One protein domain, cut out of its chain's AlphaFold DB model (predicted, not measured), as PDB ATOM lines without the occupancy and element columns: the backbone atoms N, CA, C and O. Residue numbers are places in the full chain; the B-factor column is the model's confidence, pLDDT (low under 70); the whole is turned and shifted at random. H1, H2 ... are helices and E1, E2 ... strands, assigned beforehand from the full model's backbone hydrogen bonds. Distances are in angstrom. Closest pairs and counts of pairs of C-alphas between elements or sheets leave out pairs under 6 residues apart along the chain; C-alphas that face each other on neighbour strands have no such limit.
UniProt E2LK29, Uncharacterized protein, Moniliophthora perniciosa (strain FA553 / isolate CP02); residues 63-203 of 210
ATOM      1  N   ALA A  63     -33.195  -7.055  -8.441       95.94
ATOM      2  CA  ALA A  63     -34.271  -7.201  -7.462       95.94
ATOM      3  C   ALA A  63     -34.005  -6.334  -6.223       95.94
ATOM      4  O   ALA A  63     -34.873  -5.563  -5.812       95.94
ATOM      5  N   LEU A  64     -32.771  -6.366  -5.697       95.81
ATOM      6  CA  LEU A  64     -32.353  -5.495  -4.592       95.81
ATOM      7  C   LEU A  64     -32.453  -4.012  -4.962       95.81
ATOM      8  O   LEU A  64     -32.949  -3.214  -4.173       95.81
ATOM      9  N   ALA A  65     -32.000  -3.638  -6.162       95.12
ATOM     10  CA  ALA A  65     -32.041  -2.251  -6.617       95.12
ATOM     11  C   ALA A  65     -33.480  -1.739  -6.760       95.12
ATOM     12  O   ALA A  65     -33.779  -0.620  -6.349       95.12
ATOM     13  N   LYS A  66     -34.379  -2.560  -7.314       96.00
ATOM     14  CA  LYS A  66     -35.803  -2.232  -7.444       96.00
ATOM     15  C   LYS A  66     -36.455  -2.034  -6.078       96.00
ATOM     16  O   LYS A  66     -37.170  -1.053  -5.897       96.00
ATOM     17  N   GLU A  67     -36.195  -2.941  -5.141       96.62
ATOM     18  CA  GLU A  67     -36.776  -2.874  -3.803       96.62
ATOM     19  C   GLU A  67     -36.292  -1.656  -3.025       96.62
ATOM     20  O   GLU A  67     -37.092  -0.900  -2.478       96.62
ATOM     21  N   PHE A  68     -34.980  -1.426  -3.030       96.31
ATOM     22  CA  PHE A  68     -34.396  -0.257  -2.395       96.31
ATOM     23  C   PHE A  68     -35.003   1.038  -2.952       96.31
ATOM     24  O   PHE A  68     -35.397   1.915  -2.186       96.31
ATOM     25  N   SER A  69     -35.146   1.145  -4.277       95.25
ATOM     26  CA  SER A  69     -35.756   2.322  -4.901       95.25
ATOM     27  C   SER A  69     -37.226   2.512  -4.530       95.25
ATOM     28  O   SER A  69     -37.655   3.652  -4.359       95.25
ATOM     29  N   ALA A  70     -37.994   1.428  -4.385       95.75
ATOM     30  CA  ALA A  70     -39.376   1.504  -3.917       95.75
ATOM     31  C   ALA A  70     -39.441   2.028  -2.474       95.75
ATOM     32  O   ALA A  70     -40.131   3.007  -2.212       95.75
ATOM     33  N   ILE A  71     -38.637   1.462  -1.568       96.06
ATOM     34  CA  ILE A  71     -38.599   1.870  -0.157       96.06
ATOM     35  C   ILE A  71     -38.192   3.337  -0.013       96.06
ATOM     36  O   ILE A  71     -38.829   4.090   0.720       96.06
ATOM     37  N   VAL A  72     -37.138   3.759  -0.714       94.12
ATOM     38  CA  VAL A  72     -36.652   5.143  -0.664       94.12
ATOM     39  C   VAL A  72     -37.715   6.132  -1.140       94.12
ATOM     40  O   VAL A  72     -37.895   7.191  -0.534       94.12
ATOM     41  N   LYS A  73     -38.446   5.778  -2.196       93.44
ATOM     42  CA  LYS A  73     -39.514   6.616  -2.731       93.44
ATOM     43  C   LYS A  73     -40.718   6.682  -1.791       93.44
ATOM     44  O   LYS A  73     -41.209   7.775  -1.521       93.44
ATOM     45  N   ASP A  74     -41.167   5.536  -1.292       94.19
ATOM     46  CA  ASP A  74     -42.419   5.424  -0.542       94.19
ATOM     47  C   ASP A  74     -42.282   5.919   0.906       94.19
ATOM     48  O   ASP A  74     -43.209   6.539   1.426       94.19
ATOM     49  N   HIS A  75     -41.130   5.689   1.547       92.88
ATOM     50  CA  HIS A  75     -40.913   6.016   2.962       92.88
ATOM     51  C   HIS A  75     -40.094   7.283   3.206       92.88
ATOM     52  O   HIS A  75     -40.191   7.846   4.287       92.88
ATOM     53  N   PHE A  76     -39.275   7.720   2.246       91.62
ATOM     54  CA  PHE A  76     -38.353   8.844   2.458       91.62
ATOM     55  C   PHE A  76     -38.508   9.962   1.424       91.62
ATOM     56  O   PHE A  76     -37.809  10.972   1.518       91.62
ATOM     57  N   GLN A  77     -39.414   9.793   0.449       90.12
ATOM     58  CA  GLN A  77     -39.724  10.768  -0.603       90.12
ATOM     59  C   GLN A  77     -38.491  11.207  -1.410       90.12
ATOM     60  O   GLN A  77     -38.440  12.328  -1.916       90.12
ATOM     61  N   MET A  78     -37.487  10.332  -1.548       88.50
ATOM     62  CA  MET A  78     -36.289  10.637  -2.329       88.50
ATOM     63  C   MET A  78     -36.394  10.012  -3.721       88.50
ATOM     64  O   MET A  78     -36.764   8.847  -3.882       88.50
ATOM     65  N   ASP A  79     -36.015  10.779  -4.739       88.06
ATOM     66  CA  ASP A  79     -35.964  10.281  -6.108       88.06
ATOM     67  C   ASP A  79     -34.731   9.402  -6.342       88.06
ATOM     68  O   ASP A  79     -33.615   9.704  -5.909       88.06
ATOM     69  N   THR A  80     -34.921   8.325  -7.102       88.25
ATOM     70  CA  THR A  80     -33.843   7.416  -7.504       88.25
ATOM     71  C   THR A  80     -33.615   7.464  -9.005       88.25
ATOM     72  O   THR A  80     -34.567   7.506  -9.782       88.25
ATOM     73  N   THR A  81     -32.355   7.371  -9.432       85.75
ATOM     74  CA  THR A  81     -32.008   7.229 -10.851       85.75
ATOM     75  C   THR A  81     -30.981   6.118 -11.050       85.75
ATOM     76  O   THR A  81     -30.168   5.850 -10.168       85.75
ATOM     77  N   SER A  82     -30.998   5.480 -12.219       78.25
ATOM     78  CA  SER A  82     -30.070   4.412 -12.599       78.25
ATOM     79  C   SER A  82     -29.067   4.905 -13.647       78.25
ATOM     80  O   SER A  82     -29.025   4.423 -14.777       78.25
ATOM     81  N   HIS A  83     -28.251   5.900 -13.295       71.69
ATOM     82  CA  HIS A  83     -27.184   6.368 -14.183       71.69
ATOM     83  C   HIS A  83     -25.870   5.645 -13.890       71.69
ATOM     84  O   HIS A  83     -25.472   5.480 -12.736       71.69
ATOM     85  N   GLY A  84     -25.168   5.240 -14.951       66.62
ATOM     86  CA  GLY A  84     -23.803   4.735 -14.837       66.62
ATOM     87  C   GLY A  84     -22.876   5.809 -14.264       66.62
ATOM     88  O   GLY A  84     -22.952   6.977 -14.647       66.62
ATOM     89  N   SER A  85     -21.989   5.412 -13.355       73.19
ATOM     90  CA  SER A  85     -20.964   6.289 -12.790       73.19
ATOM     91  C   SER A  85     -19.601   5.963 -13.387       73.19
ATOM     92  O   SER A  85     -19.275   4.802 -13.618       73.19
ATOM     93  N   THR A  86     -18.780   6.988 -13.611       73.56
ATOM     94  CA  THR A  86     -17.361   6.824 -13.967       73.56
ATOM     95  C   THR A  86     -16.470   6.632 -12.737       73.56
ATOM     96  O   THR A  86     -15.255   6.476 -12.869       73.56
ATOM     97  N   ALA A  87     -17.052   6.651 -11.532       81.06
ATOM     98  CA  ALA A  87     -16.333   6.365 -10.302       81.06
ATOM     99  C   ALA A  87     -15.917   4.890 -10.237       81.06
ATOM    100  O   ALA A  87     -16.646   4.000 -10.667       81.06
ATOM    101  N   SER A  88     -14.756   4.633  -9.640       82.88
ATOM    102  CA  SER A  88     -14.305   3.276  -9.317       82.88
ATOM    103  C   SER A  88     -14.590   2.944  -7.854       82.88
ATOM    104  O   SER A  88     -14.637   3.832  -6.995       82.88
ATOM    105  N   THR A  89     -14.812   1.660  -7.587       86.75
ATOM    106  CA  THR A  89     -15.016   1.098  -6.252       86.75
ATOM    107  C   THR A  89     -14.562  -0.358  -6.250       86.75
ATOM    108  O   THR A  89     -14.724  -1.057  -7.250       86.75
ATOM    109  N   ASP A  90     -13.994  -0.813  -5.139       87.81
ATOM    110  CA  ASP A  90     -13.647  -2.219  -4.917       87.81
ATOM    111  C   ASP A  90     -14.885  -3.104  -4.745       87.81
ATOM    112  O   ASP A  90     -14.830  -4.311  -4.968       87.81
ATOM    113  N   PHE A  91     -16.035  -2.502  -4.442       89.88
ATOM    114  CA  PHE A  91     -17.293  -3.223  -4.320       89.88
ATOM    115  C   PHE A  91     -17.752  -3.889  -5.624       89.88
ATOM    116  O   PHE A  91     -18.510  -4.857  -5.589       89.88
ATOM    117  N   GLY A  92     -17.248  -3.435  -6.779       87.62
ATOM    118  CA  GLY A  92     -17.455  -4.138  -8.044       87.62
ATOM    119  C   GLY A  92     -17.008  -5.594  -7.961       87.62
ATOM    120  O   GLY A  92     -17.725  -6.473  -8.415       87.62
ATOM    121  N   ASN A  93     -15.902  -5.882  -7.266       87.19
ATOM    122  CA  ASN A  93     -15.424  -7.249  -7.064       87.19
ATOM    123  C   ASN A  93     -16.423  -8.125  -6.291       87.19
ATOM    124  O   ASN A  93     -16.510  -9.318  -6.562       87.19
ATOM    125  N   VAL A  94     -17.200  -7.553  -5.368       89.62
ATOM    126  CA  VAL A  94     -18.168  -8.295  -4.543       89.62
ATOM    127  C   VAL A  94     -19.363  -8.765  -5.375       89.62
ATOM    128  O   VAL A  94     -19.757  -9.928  -5.281       89.62
ATOM    129  N   GLY A  95     -19.883  -7.901  -6.255       87.56
ATOM    130  CA  GLY A  95     -21.057  -8.186  -7.092       87.56
ATOM    131  C   GLY A  95     -20.862  -9.293  -8.134       87.56
ATOM    132  O   GLY A  95     -21.823  -9.696  -8.780       87.56
ATOM    133  N   TYR A  96     -19.640  -9.803  -8.308       86.06
ATOM    134  CA  TYR A  96     -19.359 -10.996  -9.114       86.06
ATOM    135  C   TYR A  96     -19.464 -12.307  -8.324       86.06
ATOM    136  O   TYR A  96     -19.578 -13.373  -8.924       86.06
ATOM    137  N   HIS A  97     -19.407 -12.246  -6.993       85.38
ATOM    138  CA  HIS A  97     -19.343 -13.430  -6.136       85.38
ATOM    139  C   HIS A  97     -20.642 -13.691  -5.381       85.38
ATOM    140  O   HIS A  97     -20.981 -14.852  -5.155       85.38
ATOM    141  N   ILE A  98     -21.360 -12.635  -5.001       88.06
ATOM    142  CA  ILE A  98     -22.593 -12.727  -4.218       88.06
ATOM    143  C   ILE A  98     -23.607 -11.662  -4.659       88.06
ATOM    144  O   ILE A  98     -23.197 -10.594  -5.135       88.06
ATOM    145  N   PRO A  99     -24.925 -11.899  -4.478       91.50
ATOM    146  CA  PRO A  99     -25.934 -10.876  -4.724       91.50
ATOM    147  C   PRO A  99     -25.619  -9.622  -3.911       91.50
ATOM    148  O   PRO A  99     -25.427  -9.692  -2.693       91.50
ATOM    149  N   SER A 100     -25.517  -8.482  -4.593       91.88
ATOM    150  CA  SER A 100     -25.020  -7.257  -3.972       91.88
ATOM    151  C   SER A 100     -25.721  -5.999  -4.475       91.88
ATOM    152  O   SER A 100     -26.185  -5.953  -5.616       91.88
ATOM    153  N   LEU A 101     -25.749  -4.966  -3.630       94.12
ATOM    154  CA  LEU A 101     -26.246  -3.629  -3.956       94.12
ATOM    155  C   LEU A 101     -25.264  -2.548  -3.465       94.12
ATOM    156  O   LEU A 101     -24.913  -2.508  -2.287       94.12
ATOM    157  N   HIS A 102     -24.844  -1.669  -4.376       93.12
ATOM    158  CA  HIS A 102     -24.035  -0.470  -4.127       93.12
ATOM    159  C   HIS A 102     -24.758   0.767  -4.644       93.12
ATOM    160  O   HIS A 102     -24.456   1.282  -5.724       93.12
ATOM    161  N   GLN A 103     -25.738   1.248  -3.898       91.62
ATOM    162  CA  GLN A 103     -26.401   2.501  -4.225       91.62
ATOM    163  C   GLN A 103     -25.559   3.703  -3.791       91.62
ATOM    164  O   GLN A 103     -24.769   3.647  -2.845       91.62
ATOM    165  N   MET A 104     -25.779   4.831  -4.454       91.00
ATOM    166  CA  MET A 104     -25.201   6.112  -4.068       91.00
ATOM    167  C   MET A 104     -26.310   7.071  -3.658       91.00
ATOM    168  O   MET A 104     -27.394   7.030  -4.234       91.00
ATOM    169  N   PHE A 105     -26.032   7.940  -2.690       91.56
ATOM    170  CA  PHE A 105     -26.947   9.010  -2.303       91.56
ATOM    171  C   PHE A 105     -26.260  10.360  -2.399       91.56
ATOM    172  O   PHE A 105     -25.061  10.494  -2.140       91.56
ATOM    173  N   ALA A 106     -27.028  11.359  -2.808       89.12
ATOM    174  CA  ALA A 106     -26.517  12.700  -2.973       89.12
ATOM    175  C   ALA A 106     -26.625  13.511  -1.679       89.12
ATOM    176  O   ALA A 106     -27.510  13.277  -0.863       89.12
ATOM    177  N   ILE A 107     -25.743  14.494  -1.526       91.12
ATOM    178  CA  ILE A 107     -25.823  15.540  -0.503       91.12
ATOM    179  C   ILE A 107     -25.664  16.909  -1.173       91.12
ATOM    180  O   ILE A 107     -25.036  16.991  -2.240       91.12
ATOM    181  N   PRO A 108     -26.216  17.986  -0.587       85.38
ATOM    182  CA  PRO A 108     -26.000  19.325  -1.115       85.38
ATOM    183  C   PRO A 108     -24.524  19.706  -0.961       85.38
ATOM    184  O   PRO A 108     -23.906  19.419   0.063       85.38
ATOM    185  N   THR A 109     -23.949  20.354  -1.974       87.44
ATOM    186  CA  THR A 109     -22.542  20.784  -1.951       87.44
ATOM    187  C   THR A 109     -22.376  22.196  -2.489       87.44
ATOM    188  O   THR A 109     -23.156  22.644  -3.328       87.44
ATOM    189  N   GLU A 110     -21.307  22.876  -2.069       86.06
ATOM    190  CA  GLU A 110     -20.875  24.145  -2.672       86.06
ATOM    191  C   GLU A 110     -20.667  23.996  -4.204       86.06
ATOM    192  O   GLU A 110     -20.307  22.908  -4.673       86.06
ATOM    193  N   PRO A 111     -20.837  25.062  -5.014       86.38
ATOM    194  CA  PRO A 111     -20.517  25.028  -6.444       86.38
ATOM    195  C   PRO A 111     -19.085  24.533  -6.701       86.38
ATOM    196  O   PRO A 111     -18.139  24.999  -6.072       86.38
ATOM    197  N   ASN A 112     -18.918  23.594  -7.639       84.62
ATOM    198  CA  ASN A 112     -17.656  22.884  -7.913       84.62
ATOM    199  C   ASN A 112     -17.105  22.043  -6.736       84.62
ATOM    200  O   ASN A 112     -15.978  21.548  -6.800       84.62
ATOM    201  N   GLY A 113     -17.895  21.824  -5.684       88.38
ATOM    202  CA  GLY A 113     -17.554  21.014  -4.514       88.38
ATOM    203  C   GLY A 113     -17.784  19.518  -4.714       88.38
ATOM    204  O   GLY A 113     -18.425  18.875  -3.887       88.38
ATOM    205  N   GLY A 114     -17.283  18.954  -5.815       89.56
ATOM    206  CA  GLY A 114     -17.436  17.529  -6.116       89.56
ATOM    207  C   GLY A 114     -16.636  16.611  -5.186       89.56
ATOM    208  O   GLY A 114     -15.781  17.068  -4.424       89.56
ATOM    209  N   ASN A 115     -16.886  15.300  -5.262       91.25
ATOM    210  CA  ASN A 115     -16.127  14.287  -4.518       91.25
ATOM    211  C   ASN A 115     -14.602  14.512  -4.643       91.25
ATOM    212  O   ASN A 115     -14.111  14.935  -5.687       91.25
ATOM    213  N   HIS A 116     -13.852  14.182  -3.585       91.88
ATOM    214  CA  HIS A 116     -12.397  14.411  -3.477       91.88
ATOM    215  C   HIS A 116     -11.961  15.887  -3.414       91.88
ATOM    216  O   HIS A 116     -10.818  16.211  -3.734       91.88
ATOM    217  N   THR A 117     -12.834  16.782  -2.944       93.75
ATOM    218  CA  THR A 117     -12.489  18.182  -2.653       93.75
ATOM    219  C   THR A 117     -12.660  18.512  -1.168       93.75
ATOM    220  O   THR A 117     -13.439  17.877  -0.455       93.75
ATOM    221  N   ALA A 118     -11.964  19.549  -0.691       94.94
ATOM    222  CA  ALA A 118     -12.160  20.070   0.665       94.94
ATOM    223  C   ALA A 118     -13.583  20.624   0.878       94.94
ATOM    224  O   ALA A 118     -14.119  20.539   1.979       94.94
ATOM    225  N   ALA A 119     -14.205  21.160  -0.178       93.62
ATOM    226  CA  ALA A 119     -15.588  21.627  -0.147       93.62
ATOM    227  C   ALA A 119     -16.579  20.474   0.072       93.62
ATOM    228  O   ALA A 119     -17.486  20.589   0.897       93.62
ATOM    229  N   PHE A 120     -16.362  19.333  -0.586       94.69
ATOM    230  CA  PHE A 120     -17.160  18.133  -0.346       94.69
ATOM    231  C   PHE A 120     -16.996  17.614   1.080       94.69
ATOM    232  O   PHE A 120     -17.984  17.255   1.708       94.69
ATOM    233  N   ALA A 121     -15.772  17.625   1.616       95.00
ATOM    234  CA  ALA A 121     -15.522  17.214   2.997       95.00
ATOM    235  C   ALA A 121     -16.301  18.076   4.005       95.00
ATOM    236  O   ALA A 121     -16.905  17.530   4.921       95.00
ATOM    237  N   ARG A 122     -16.349  19.404   3.810       94.81
ATOM    238  CA  ARG A 122     -17.195  20.293   4.628       94.81
ATOM    239  C   ARG A 122     -18.680  19.980   4.462       94.81
ATOM    240  O   ARG A 122     -19.386  19.868   5.453       94.81
ATOM    241  N   SER A 123     -19.133  19.811   3.220       94.19
ATOM    242  CA  SER A 123     -20.540  19.535   2.900       94.19
ATOM    243  C   SER A 123     -21.021  18.213   3.516       94.19
ATOM    244  O   SER A 123     -22.108  18.151   4.081       94.19
ATOM    245  N   ALA A 124     -20.184  17.175   3.482       94.62
ATOM    246  CA  ALA A 124     -20.470  15.866   4.067       94.62
ATOM    247  C   ALA A 124     -20.504  15.861   5.603       94.62
ATOM    248  O   ALA A 124     -21.026  14.914   6.174       94.62
ATOM    249  N   ALA A 125     -19.970  16.898   6.255       95.12
ATOM    250  CA  ALA A 125     -19.986  17.047   7.711       95.12
ATOM    251  C   ALA A 125     -21.217  17.818   8.230       95.12
ATOM    252  O   ALA A 125     -21.294  18.114   9.420       95.12
ATOM    253  N   THR A 126     -22.143  18.198   7.345       94.50
ATOM    254  CA  THR A 126     -23.347  18.959   7.708       94.50
ATOM    255  C   THR A 126     -24.454  18.055   8.241       94.50
ATOM    256  O   THR A 126     -24.557  16.893   7.849       94.50
ATOM    257  N   ASP A 127     -25.341  18.610   9.070       93.94
ATOM    258  CA  ASP A 127     -26.502  17.878   9.592       93.94
ATOM    259  C   ASP A 127     -27.406  17.366   8.463       93.94
ATOM    260  O   ASP A 127     -27.785  16.201   8.469       93.94
ATOM    261  N   ALA A 128     -27.628  18.168   7.417       90.31
ATOM    262  CA  ALA A 128     -28.388  17.747   6.238       90.31
ATOM    263  C   ALA A 128     -27.766  16.527   5.525       90.31
ATOM    264  O   ALA A 128     -28.479  15.648   5.040       90.31
ATOM    265  N   ALA A 129     -26.430  16.443   5.458       92.00
ATOM    266  CA  ALA A 129     -25.749  15.275   4.897       92.00
ATOM    267  C   ALA A 129     -25.912  14.033   5.788       92.00
ATOM    268  O   ALA A 129     -26.092  12.927   5.273       92.00
ATOM    269  N   HIS A 130     -25.876  14.210   7.111       93.81
ATOM    270  CA  HIS A 130     -26.117  13.130   8.064       93.81
ATOM    271  C   HIS A 130     -27.572  12.644   8.030       93.81
ATOM    272  O   HIS A 130     -27.797  11.438   8.022       93.81
ATOM    273  N   GLU A 131     -28.550  13.544   7.941       92.44
ATOM    274  CA  GLU A 131     -29.972  13.206   7.796       92.44
ATOM    275  C   GLU A 131     -30.213  12.368   6.536       92.44
ATOM    276  O   GLU A 131     -30.789  11.281   6.613       92.44
ATOM    277  N   ALA A 132     -29.674  12.795   5.388       91.88
ATOM    278  CA  ALA A 132     -29.741  12.010   4.156       91.88
ATOM    279  C   ALA A 132     -29.102  10.617   4.320       91.88
ATOM    280  O   ALA A 132     -29.657   9.617   3.855       91.88
ATOM    281  N   ALA A 133     -27.962  10.528   5.015       93.69
ATOM    282  CA  ALA A 133     -27.300   9.255   5.292       93.69
ATOM    283  C   ALA A 133     -28.148   8.336   6.188       93.69
ATOM    284  O   ALA A 133     -28.212   7.130   5.936       93.69
ATOM    285  N   VAL A 134     -28.822   8.885   7.204       94.94
ATOM    286  CA  VAL A 134     -29.724   8.130   8.087       94.94
ATOM    287  C   VAL A 134     -30.882   7.546   7.288       94.94
ATOM    288  O   VAL A 134     -31.117   6.344   7.380       94.94
ATOM    289  N   CYS A 135     -31.537   8.336   6.440       93.94
ATOM    290  CA  CYS A 135     -32.676   7.867   5.650       93.94
ATOM    291  C   CYS A 135     -32.294   6.753   4.670       93.94
ATOM    292  O   CYS A 135     -32.952   5.717   4.591       93.94
ATOM    293  N   VAL A 136     -31.159   6.905   3.984       94.25
ATOM    294  CA  VAL A 136     -30.626   5.870   3.083       94.25
ATOM    295  C   VAL A 136     -30.250   4.604   3.850       94.25
ATOM    296  O   VAL A 136     -30.462   3.494   3.360       94.25
ATOM    297  N   THR A 137     -29.721   4.752   5.065       95.00
ATOM    298  CA  THR A 137     -29.387   3.620   5.937       95.00
ATOM    299  C   THR A 137     -30.645   2.908   6.434       95.00
ATOM    300  O   THR A 137     -30.675   1.681   6.468       95.00
ATOM    301  N   GLN A 138     -31.703   3.645   6.771       96.12
ATOM    302  CA  GLN A 138     -32.994   3.066   7.144       96.12
ATOM    303  C   GLN A 138     -33.633   2.332   5.962       96.12
ATOM    304  O   GLN A 138     -34.092   1.205   6.131       96.12
ATOM    305  N   ALA A 139     -33.589   2.903   4.756       96.00
ATOM    306  CA  ALA A 139     -34.060   2.226   3.553       96.00
ATOM    307  C   ALA A 139     -33.289   0.924   3.281       96.00
ATOM    308  O   ALA A 139     -33.903  -0.112   3.037       96.00
ATOM    309  N   LEU A 140     -31.957   0.948   3.411       95.75
ATOM    310  CA  LEU A 140     -31.123  -0.256   3.344       95.75
ATOM    311  C   LEU A 140     -31.523  -1.300   4.388       95.75
ATOM    312  O   LEU A 140     -31.590  -2.485   4.073       95.75
ATOM    313  N   ALA A 141     -31.766  -0.868   5.626       95.88
ATOM    314  CA  ALA A 141     -32.161  -1.758   6.707       95.88
ATOM    315  C   ALA A 141     -33.520  -2.410   6.427       95.88
ATOM    316  O   ALA A 141     -33.672  -3.605   6.663       95.88
ATOM    317  N   LEU A 142     -34.479  -1.666   5.870       97.06
ATOM    318  CA  LEU A 142     -35.772  -2.202   5.441       97.06
ATOM    319  C   LEU A 142     -35.622  -3.188   4.273       97.06
ATOM    320  O   LEU A 142     -36.231  -4.256   4.306       97.06
ATOM    321  N   THR A 143     -34.766  -2.892   3.287       96.38
ATOM    322  CA  THR A 143     -34.456  -3.835   2.197       96.38
ATOM    323  C   THR A 143     -33.857  -5.126   2.755       96.38
ATOM    324  O   THR A 143     -34.331  -6.213   2.436       96.38
ATOM    325  N   ALA A 144     -32.853  -5.012   3.629       94.06
ATOM    326  CA  ALA A 144     -32.203  -6.155   4.260       94.06
ATOM    327  C   ALA A 144     -33.166  -6.949   5.156       94.06
ATOM    328  O   ALA A 144     -33.117  -8.176   5.169       94.06
ATOM    329  N   PHE A 145     -34.064  -6.265   5.870       95.38
ATOM    330  CA  PHE A 145     -35.108  -6.904   6.663       95.38
ATOM    331  C   PHE A 145     -36.034  -7.737   5.777       95.38
ATOM    332  O   PHE A 145     -36.230  -8.917   6.050       95.38
ATOM    333  N   ARG A 146     -36.528  -7.171   4.668       95.88
ATOM    334  CA  ARG A 146     -37.363  -7.927   3.730       95.88
ATOM    335  C   ARG A 146     -36.615  -9.123   3.147       95.88
ATOM    336  O   ARG A 146     -37.179 -10.205   3.064       95.88
ATOM    337  N   THR A 147     -35.338  -8.957   2.806       92.69
ATOM    338  CA  THR A 147     -34.484 -10.051   2.321       92.69
ATOM    339  C   THR A 147     -34.451 -11.254   3.269       92.69
ATOM    340  O   THR A 147     -34.366 -12.378   2.784       92.69
ATOM    341  N   ILE A 148     -34.511 -11.048   4.588       91.81
ATOM    342  CA  ILE A 148     -34.492 -12.145   5.572       91.81
ATOM    343  C   ILE A 148     -35.886 -12.593   6.029       91.81
ATOM    344  O   ILE A 148     -36.001 -13.661   6.623       91.81
ATOM    345  N   SER A 149     -36.928 -11.783   5.816       94.12
ATOM    346  CA  SER A 149     -38.291 -12.068   6.287       94.12
ATOM    347  C   SER A 149     -39.238 -12.589   5.202       94.12
ATOM    348  O   SER A 149     -40.329 -13.048   5.529       94.12
ATOM    349  N   ASP A 150     -38.873 -12.453   3.926       95.50
ATOM    350  CA  ASP A 150     -39.690 -12.804   2.760       95.50
ATOM    351  C   ASP A 150     -38.923 -13.793   1.866       95.50
ATOM    352  O   ASP A 150     -38.086 -13.407   1.045       95.50
ATOM    353  N   ASP A 151     -39.222 -15.088   2.026       93.50
ATOM    354  CA  ASP A 151     -38.575 -16.179   1.282       93.50
ATOM    355  C   ASP A 151     -38.762 -16.049  -0.238       93.50
ATOM    356  O   ASP A 151     -37.876 -16.419  -1.013       93.50
ATOM    357  N   ALA A 152     -39.901 -15.507  -0.686       96.19
ATOM    358  CA  ALA A 152     -40.168 -15.317  -2.108       96.19
ATOM    359  C   ALA A 152     -39.268 -14.218  -2.686       96.19
ATOM    360  O   ALA A 152     -38.673 -14.399  -3.750       96.19
ATOM    361  N   PHE A 153     -39.106 -13.112  -1.957       96.12
ATOM    362  CA  PHE A 153     -38.176 -12.050  -2.340       96.12
ATOM    363  C   PHE A 153     -36.715 -12.516  -2.290       96.12
ATOM    364  O   PHE A 153     -35.933 -12.214  -3.191       96.12
ATOM    365  N   PHE A 154     -36.338 -13.310  -1.287       93.50
ATOM    366  CA  PHE A 154     -35.009 -13.920  -1.231       93.50
ATOM    367  C   PHE A 154     -34.725 -14.803  -2.455       93.50
ATOM    368  O   PHE A 154     -33.641 -14.726  -3.043       93.50
ATOM    369  N   GLN A 155     -35.706 -15.598  -2.888       92.06
ATOM    370  CA  GLN A 155     -35.571 -16.401  -4.099       92.06
ATOM    371  C   GLN A 155     -35.459 -15.524  -5.361       92.06
ATOM    372  O   GLN A 155     -34.590 -15.778  -6.193       92.06
ATOM    373  N   GLU A 156     -36.230 -14.435  -5.465       95.88
ATOM    374  CA  GLU A 156     -36.111 -13.453  -6.559       95.88
ATOM    375  C   GLU A 156     -34.701 -12.830  -6.636       95.88
ATOM    376  O   GLU A 156     -34.129 -12.674  -7.722       95.88
ATOM    377  N   ILE A 157     -34.086 -12.514  -5.492       94.19
ATOM    378  CA  ILE A 157     -32.705 -12.008  -5.424       94.19
ATOM    379  C   ILE A 157     -31.716 -13.038  -5.981       94.19
ATOM    380  O   ILE A 157     -30.811 -12.682  -6.742       94.19
ATOM    381  N   LYS A 158     -31.880 -14.318  -5.636       90.31
ATOM    382  CA  LYS A 158     -31.012 -15.393  -6.136       90.31
ATOM    383  C   LYS A 158     -31.172 -15.592  -7.640       90.31
ATOM    384  O   LYS A 158     -30.170 -15.643  -8.352       90.31
ATOM    385  N   ASP A 159     -32.406 -15.637  -8.128       91.50
ATOM    386  CA  ASP A 159     -32.699 -15.845  -9.547       91.50
ATOM    387  C   ASP A 159     -32.176 -14.679 -10.396       91.50
ATOM    388  O   ASP A 159     -31.531 -14.881 -11.430       91.50
ATOM    389  N   SER A 160     -32.375 -13.446  -9.923       92.31
ATOM    390  CA  SER A 160     -31.853 -12.246 -10.585       92.31
ATOM    391  C   SER A 160     -30.324 -12.189 -10.588       92.31
ATOM    392  O   SER A 160     -29.739 -11.745 -11.577       92.31
ATOM    393  N   PHE A 161     -29.658 -12.686  -9.540       90.56
ATOM    394  CA  PHE A 161     -28.200 -12.809  -9.516       90.56
ATOM    395  C   PHE A 161     -27.700 -13.826 -10.548       90.56
ATOM    396  O   PHE A 161     -26.821 -13.498 -11.341       90.56
ATOM    397  N   VAL A 162     -28.300 -15.020 -10.601       88.75
ATOM    398  CA  VAL A 162     -27.951 -16.051 -11.595       88.75
ATOM    399  C   VAL A 162     -28.119 -15.506 -13.016       88.75
ATOM    400  O   VAL A 162     -27.202 -15.613 -13.836       88.75
ATOM    401  N   ALA A 163     -29.249 -14.851 -13.296       87.88
ATOM    402  CA  ALA A 163     -29.511 -14.225 -14.590       87.88
ATOM    403  C   ALA A 163     -28.467 -13.153 -14.945       87.88
ATOM    404  O   ALA A 163     -27.958 -13.135 -16.069       87.88
ATOM    405  N   LEU A 164     -28.103 -12.292 -13.988       84.94
ATOM    406  CA  LEU A 164     -27.071 -11.269 -14.168       84.94
ATOM    407  C   LEU A 164     -25.715 -11.904 -14.506       84.94
ATOM    408  O   LEU A 164     -25.082 -11.519 -15.489       84.94
ATOM    409  N   THR A 165     -25.293 -12.919 -13.750       81.62
ATOM    410  CA  THR A 165     -23.992 -13.575 -13.950       81.62
ATOM    411  C   THR A 165     -23.894 -14.342 -15.268       81.62
ATOM    412  O   THR A 165     -22.834 -14.329 -15.897       81.62
ATOM    413  N   ASN A 166     -24.998 -14.934 -15.738       79.62
ATOM    414  CA  ASN A 166     -25.051 -15.631 -17.026       79.62
ATOM    415  C   ASN A 166     -24.842 -14.668 -18.206       79.62
ATOM    416  O   ASN A 166     -24.175 -15.016 -19.179       79.62
ATOM    417  N   ASN A 167     -25.362 -13.442 -18.106       73.19
ATOM    418  CA  ASN A 167     -25.248 -12.431 -19.160       73.19
ATOM    419  C   ASN A 167     -23.856 -11.787 -19.244       73.19
ATOM    420  O   ASN A 167     -23.467 -11.298 -20.303       73.19
ATOM    421  N   LEU A 168     -23.097 -11.785 -18.147       67.56
ATOM    422  CA  LEU A 168     -21.785 -11.135 -18.067       67.56
ATOM    423  C   LEU A 168     -20.642 -11.981 -18.649       67.56
ATOM    424  O   LEU A 168     -19.514 -11.498 -18.741       67.56
ATOM    425  N   GLY A 169     -20.900 -13.240 -19.027       55.03
ATOM    426  CA  GLY A 169     -19.862 -14.152 -19.525       55.03
ATOM    427  C   GLY A 169     -18.709 -14.346 -18.534       55.03
ATOM    428  O   GLY A 169     -17.567 -14.550 -18.947       55.03
ATOM    429  N   SER A 170     -18.992 -14.213 -17.233       46.72
ATOM    430  CA  SER A 170     -17.976 -14.201 -16.184       46.72
ATOM    431  C   SER A 170     -17.164 -15.506 -16.187       46.72
ATOM    432  O   SER A 170     -17.738 -16.576 -16.417       46.72
ATOM    433  N   PRO A 171     -15.838 -15.463 -15.949       40.22
ATOM    434  CA  PRO A 171     -15.028 -16.670 -15.871       40.22
ATOM    435  C   PRO A 171     -15.525 -17.539 -14.712       40.22
ATOM    436  O   PRO A 171     -15.363 -17.176 -13.554       40.22
ATOM    437  N   ALA A 172     -16.132 -18.676 -15.060       36.62
ATOM    438  CA  ALA A 172     -16.401 -19.830 -14.204       36.62
ATOM    439  C   ALA A 172     -16.803 -19.492 -12.756       36.62
ATOM    440  O   ALA A 172     -16.003 -19.556 -11.821       36.62
ATOM    441  N   ILE A 173     -18.092 -19.226 -12.561       40.59
ATOM    442  CA  ILE A 173     -18.726 -19.449 -11.266       40.59
ATOM    443  C   ILE A 173     -18.647 -20.962 -10.961       40.59
ATOM    444  O   ILE A 173     -19.303 -21.771 -11.604       40.59
ATOM    445  N   PHE A 174     -17.819 -21.289  -9.959       42.94
ATOM    446  CA  PHE A 174     -17.939 -22.418  -9.025       42.94
ATOM    447  C   PHE A 174     -17.639 -23.842  -9.532       42.94
ATOM    448  O   PHE A 174     -18.533 -24.633  -9.804       42.94
ATOM    449  N   ASP A 175     -16.371 -24.241  -9.408       31.67
ATOM    450  CA  ASP A 175     -16.054 -25.486  -8.697       31.67
ATOM    451  C   ASP A 175     -15.793 -25.076  -7.240       31.67
ATOM    452  O   ASP A 175     -14.857 -24.317  -6.983       31.67
ATOM    453  N   GLY A 176     -16.652 -25.484  -6.300       33.16
ATOM    454  CA  GLY A 176     -16.736 -25.018  -4.902       33.16
ATOM    455  C   GLY A 176     -15.494 -25.215  -4.015       33.16
ATOM    456  O   GLY A 176     -15.571 -25.860  -2.975       33.16
ATOM    457  N   LYS A 177     -14.339 -24.658  -4.395       29.67
ATOM    458  CA  LYS A 177     -13.048 -24.808  -3.704       29.67
ATOM    459  C   LYS A 177     -12.393 -23.501  -3.261       29.67
ATOM    460  O   LYS A 177     -11.436 -23.560  -2.492       29.67
ATOM    461  N   ILE A 178     -12.893 -22.331  -3.664       32.25
ATOM    462  CA  ILE A 178     -12.328 -21.037  -3.237       32.25
ATOM    463  C   ILE A 178     -13.230 -20.371  -2.190       32.25
ATOM    464  O   ILE A 178     -13.714 -19.267  -2.373       32.25
ATOM    465  N   MET A 179     -13.460 -21.071  -1.080       33.50
ATOM    466  CA  MET A 179     -13.826 -20.467   0.213       33.50
ATOM    467  C   MET A 179     -13.044 -21.112   1.373       33.50
ATOM    468  O   MET A 179     -13.380 -20.929   2.532       33.50
ATOM    469  N   ASN A 180     -11.970 -21.863   1.088       30.22
ATOM    470  CA  ASN A 180     -11.275 -22.642   2.118       30.22
ATOM    471  C   ASN A 180     -10.054 -21.964   2.756       30.22
ATOM    472  O   ASN A 180      -9.400 -22.622   3.551       30.22
ATOM    473  N   ASN A 181      -9.708 -20.702   2.456       33.19
ATOM    474  CA  ASN A 181      -8.476 -20.113   3.022       33.19
ATOM    475  C   ASN A 181      -8.522 -18.638   3.461       33.19
ATOM    476  O   ASN A 181      -7.478 -18.071   3.776       33.19
ATOM    477  N   ALA A 182      -9.697 -18.022   3.579       35.03
ATOM    478  CA  ALA A 182      -9.854 -16.797   4.365       35.03
ATOM    479  C   ALA A 182     -11.307 -16.703   4.840       35.03
ATOM    480  O   ALA A 182     -12.196 -16.560   4.012       35.03
ATOM    481  N   LEU A 183     -11.509 -16.784   6.160       32.38
ATOM    482  CA  LEU A 183     -12.791 -16.886   6.881       32.38
ATOM    483  C   LEU A 183     -13.421 -18.292   6.842       32.38
ATOM    484  O   LEU A 183     -14.258 -18.609   6.007       32.38
ATOM    485  N   ASN A 184     -13.044 -19.119   7.825       29.47
ATOM    486  CA  ASN A 184     -13.777 -20.327   8.217       29.47
ATOM    487  C   ASN A 184     -15.174 -19.946   8.748       29.47
ATOM    488  O   ASN A 184     -15.392 -19.849   9.953       29.47
ATOM    489  N   LEU A 185     -16.121 -19.733   7.842       30.98
ATOM    490  CA  LEU A 185     -17.550 -19.777   8.120       30.98
ATOM    491  C   LEU A 185     -18.126 -20.893   7.254       30.98
ATOM    492  O   LEU A 185     -18.471 -20.698   6.092       30.98
ATOM    493  N   THR A 186     -18.204 -22.094   7.822       30.06
ATOM    494  CA  THR A 186     -19.031 -23.174   7.284       30.06
ATOM    495  C   THR A 186     -20.498 -22.787   7.470       30.06
ATOM    496  O   THR A 186     -21.128 -23.166   8.453       30.06
ATOM    497  N   LEU A 187     -21.019 -21.978   6.552       34.84
ATOM    498  CA  LEU A 187     -22.447 -21.743   6.373       34.84
ATOM    499  C   LEU A 187     -22.916 -22.659   5.246       34.84
ATOM    500  O   LEU A 187     -22.914 -22.294   4.075       34.84
ATOM    501  N   THR A 188     -23.278 -23.887   5.597       39.16
ATOM    502  CA  THR A 188     -24.132 -24.700   4.732       39.16
ATOM    503  C   THR A 188     -25.491 -23.992   4.635       39.16
ATOM    504  O   THR A 188     -26.096 -23.696   5.661       39.16
ATOM    505  N   ASP A 189     -25.907 -23.667   3.408       44.00
ATOM    506  CA  ASP A 189     -27.189 -23.065   2.983       44.00
ATOM    507  C   ASP A 189     -27.450 -21.556   3.172       44.00
ATOM    508  O   ASP A 189     -28.434 -21.053   2.623       44.00
ATOM    509  N   ALA A 190     -26.578 -20.770   3.811       51.66
ATOM    510  CA  ALA A 190     -26.788 -19.315   3.863       51.66
ATOM    511  C   ALA A 190     -26.211 -18.617   2.622       51.66
ATOM    512  O   ALA A 190     -24.995 -18.485   2.469       51.66
ATOM    513  N   THR A 191     -27.079 -18.128   1.731       64.50
ATOM    514  CA  THR A 191     -26.640 -17.193   0.681       64.50
ATOM    515  C   THR A 191     -26.349 -15.844   1.334       64.50
ATOM    516  O   THR A 191     -27.258 -15.179   1.824       64.50
ATOM    517  N   LEU A 192     -25.075 -15.451   1.364       77.81
ATOM    518  CA  LEU A 192     -24.651 -14.136   1.835       77.81
ATOM    519  C   LEU A 192     -25.075 -13.065   0.818       77.81
ATOM    520  O   LEU A 192     -24.797 -13.208  -0.370       77.81
ATOM    521  N   ILE A 193     -25.719 -11.995   1.286       84.56
ATOM    522  CA  ILE A 193     -26.109 -10.831   0.477       84.56
ATOM    523  C   ILE A 193     -25.377  -9.607   1.025       84.56
ATOM    524  O   ILE A 193     -25.315  -9.420   2.241       84.56
ATOM    525  N   CYS A 194     -24.796  -8.791   0.145       88.25
ATOM    526  CA  CYS A 194     -23.963  -7.661   0.550       88.25
ATOM    527  C   CYS A 194     -24.550  -6.312   0.124       88.25
ATOM    528  O   CYS A 194     -24.848  -6.081  -1.046       88.25
ATOM    529  N   PHE A 195     -24.657  -5.390   1.076       88.81
ATOM    530  CA  PHE A 195     -25.118  -4.026   0.847       88.81
ATOM    531  C   PHE A 195     -24.005  -3.042   1.175       88.81
ATOM    532  O   PHE A 195     -23.238  -3.233   2.119       88.81
ATOM    533  N   THR A 196     -23.937  -1.954   0.427       90.69
ATOM    534  CA  THR A 196     -23.047  -0.835   0.722       90.69
ATOM    535  C   THR A 196     -23.652   0.446   0.172       90.69
ATOM    536  O   THR A 196     -24.512   0.418  -0.706       90.69
ATOM    537  N   THR A 197     -23.177   1.588   0.651       86.56
ATOM    538  CA  THR A 197     -23.583   2.874   0.108       86.56
ATOM    539  C   THR A 197     -22.408   3.824  -0.025       86.56
ATOM    540  O   THR A 197     -21.399   3.694   0.671       86.56
ATOM    541  N   LYS A 198     -22.532   4.792  -0.931       87.88
ATOM    542  CA  LYS A 198     -21.539   5.843  -1.131       87.88
ATOM    543  C   LYS A 198     -22.210   7.202  -1.284       87.88
ATOM    544  O   LYS A 198     -23.132   7.374  -2.075       87.88
ATOM    545  N   VAL A 199     -21.689   8.184  -0.558       88.81
ATOM    546  CA  VAL A 199     -22.123   9.577  -0.665       88.81
ATOM    547  C   VAL A 199     -21.525  10.247  -1.909       88.81
ATOM    548  O   VAL A 199     -20.346  10.059  -2.242       88.81
ATOM    549  N   MET A 200     -22.324  11.049  -2.607       85.44
ATOM    550  CA  MET A 200     -21.918  11.807  -3.792       85.44
ATOM    551  C   MET A 200     -22.478  13.232  -3.792       85.44
ATOM    552  O   MET A 200     -23.375  13.569  -3.027       85.44
ATOM    553  N   THR A 201     -21.918  14.093  -4.636       80.50
ATOM    554  CA  THR A 201     -22.438  15.453  -4.853       80.50
ATOM    555  C   THR A 201     -23.681  15.429  -5.751       80.50
ATOM    556  O   THR A 201     -23.748  14.629  -6.689       80.50
ATOM    557  N   ALA A 202     -24.639  16.327  -5.507       69.06
ATOM    558  CA  ALA A 202     -25.632  16.731  -6.502       69.06
ATOM    559  C   ALA A 202     -25.935  18.239  -6.402       69.06
ATOM    560  O   ALA A 202     -25.735  18.833  -5.340       69.06
ATOM    561  N   PRO A 203     -26.448  18.865  -7.485       54.22
ATOM    562  CA  PRO A 203     -26.816  20.285  -7.495       54.22
ATOM    563  C   PRO A 203     -27.864  20.650  -6.435       54.22
ATOM    564  O   PRO A 203     -27.874  21.777  -5.952       54.22
TER     565      PRO A 203
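What this domain is: This is residues 63 to 203 of the 210 residues of an uncharacterized protein of Moniliophthora perniciosa (strain FA553 / isolate CP02) (UniProt E2LK29). A narrow ribbon of two long parallel strands, E1 and E2, has the long helix H4 packed along it, running the reverse way. H1 crosses H4 and comes near E1 with its first residues, H5 makes a corner with the end of H4, and H3 packs near the far end of the ribbon; residues 175 to 190, in the long link to E2, stick out. The printed part has 141 residues with five named helices and two named strands, in the order H1 H2 E1 H3 H4 H5 E2; the class is mixed, helices and strands. The whole is elongated, 51 by 30 by 30 A, and only just compact, close to loose, with a radius of gyration of the C-alphas of 17.4 A.

How they stand to each other: E1, residues 100 to 108, and E2, residues 194 to 202, are parallel neighbours at 24 degrees. N 101 and O 194 are 3.0 A apart and N 200 and O 105 2.8 A, both within hydrogen-bond range. With H3, residues 118 to 124, H4, residues 127 to 149, and H5, residues 151 to 167, they form a strand-helix-strand unit, two parallel neighbour strands with helices between them along the chain. The closest C-alphas of E1 and H4 are those of Ile 107 and Ala 129, 5.4 A apart. H1, residues 63 to 76, touches residues 135 to 143 of H4 at a steep tilt of 51 degrees, opposite ways, closest at the C-alphas of Val 72 and Ala 139, 5.7 A. H4 and H5 touch only at the corner, about perpendicular at 79 degrees, with C-alphas 147 and 154 closest at 5.3 A. H3 is close to H4 but not clearly touching; their closest C-alphas, 123 and 129, are 7.0 A apart. H2, residues 91 to 94, touches no helix; the closest C-alphas of H2 and E1, 94 and 100, are 7.0 A apart. Every O i to N i+4 pair is within hydrogen-bond range in H1, H3, H4 and H5; H2 is too short for one.

Where its parts are: H1 begins at C-alpha 63 (-34.271, -7.201, -7.462) and is 19.3 A long. E1 is 26.8 A long and E2 25.4 A. H4, 32.4 A, begins at C-alpha 127 (-26.502, 17.878, 9.592); H5 is 24.7 A long. E2 ends at C-alpha 202 (-25.632, 16.731, -6.502).

The domain as a whole: The C-alphas farthest apart are those of Pro 111 and Thr 188, 51.1 A. The printed part has no cut. The links H1 to H2 and H5 to E2 are long, with 14 and 26 residues. The mean pLDDT of the printed part is 81.2; residue 84, residues 168 to 191 and residues 202 to 203 are under 70.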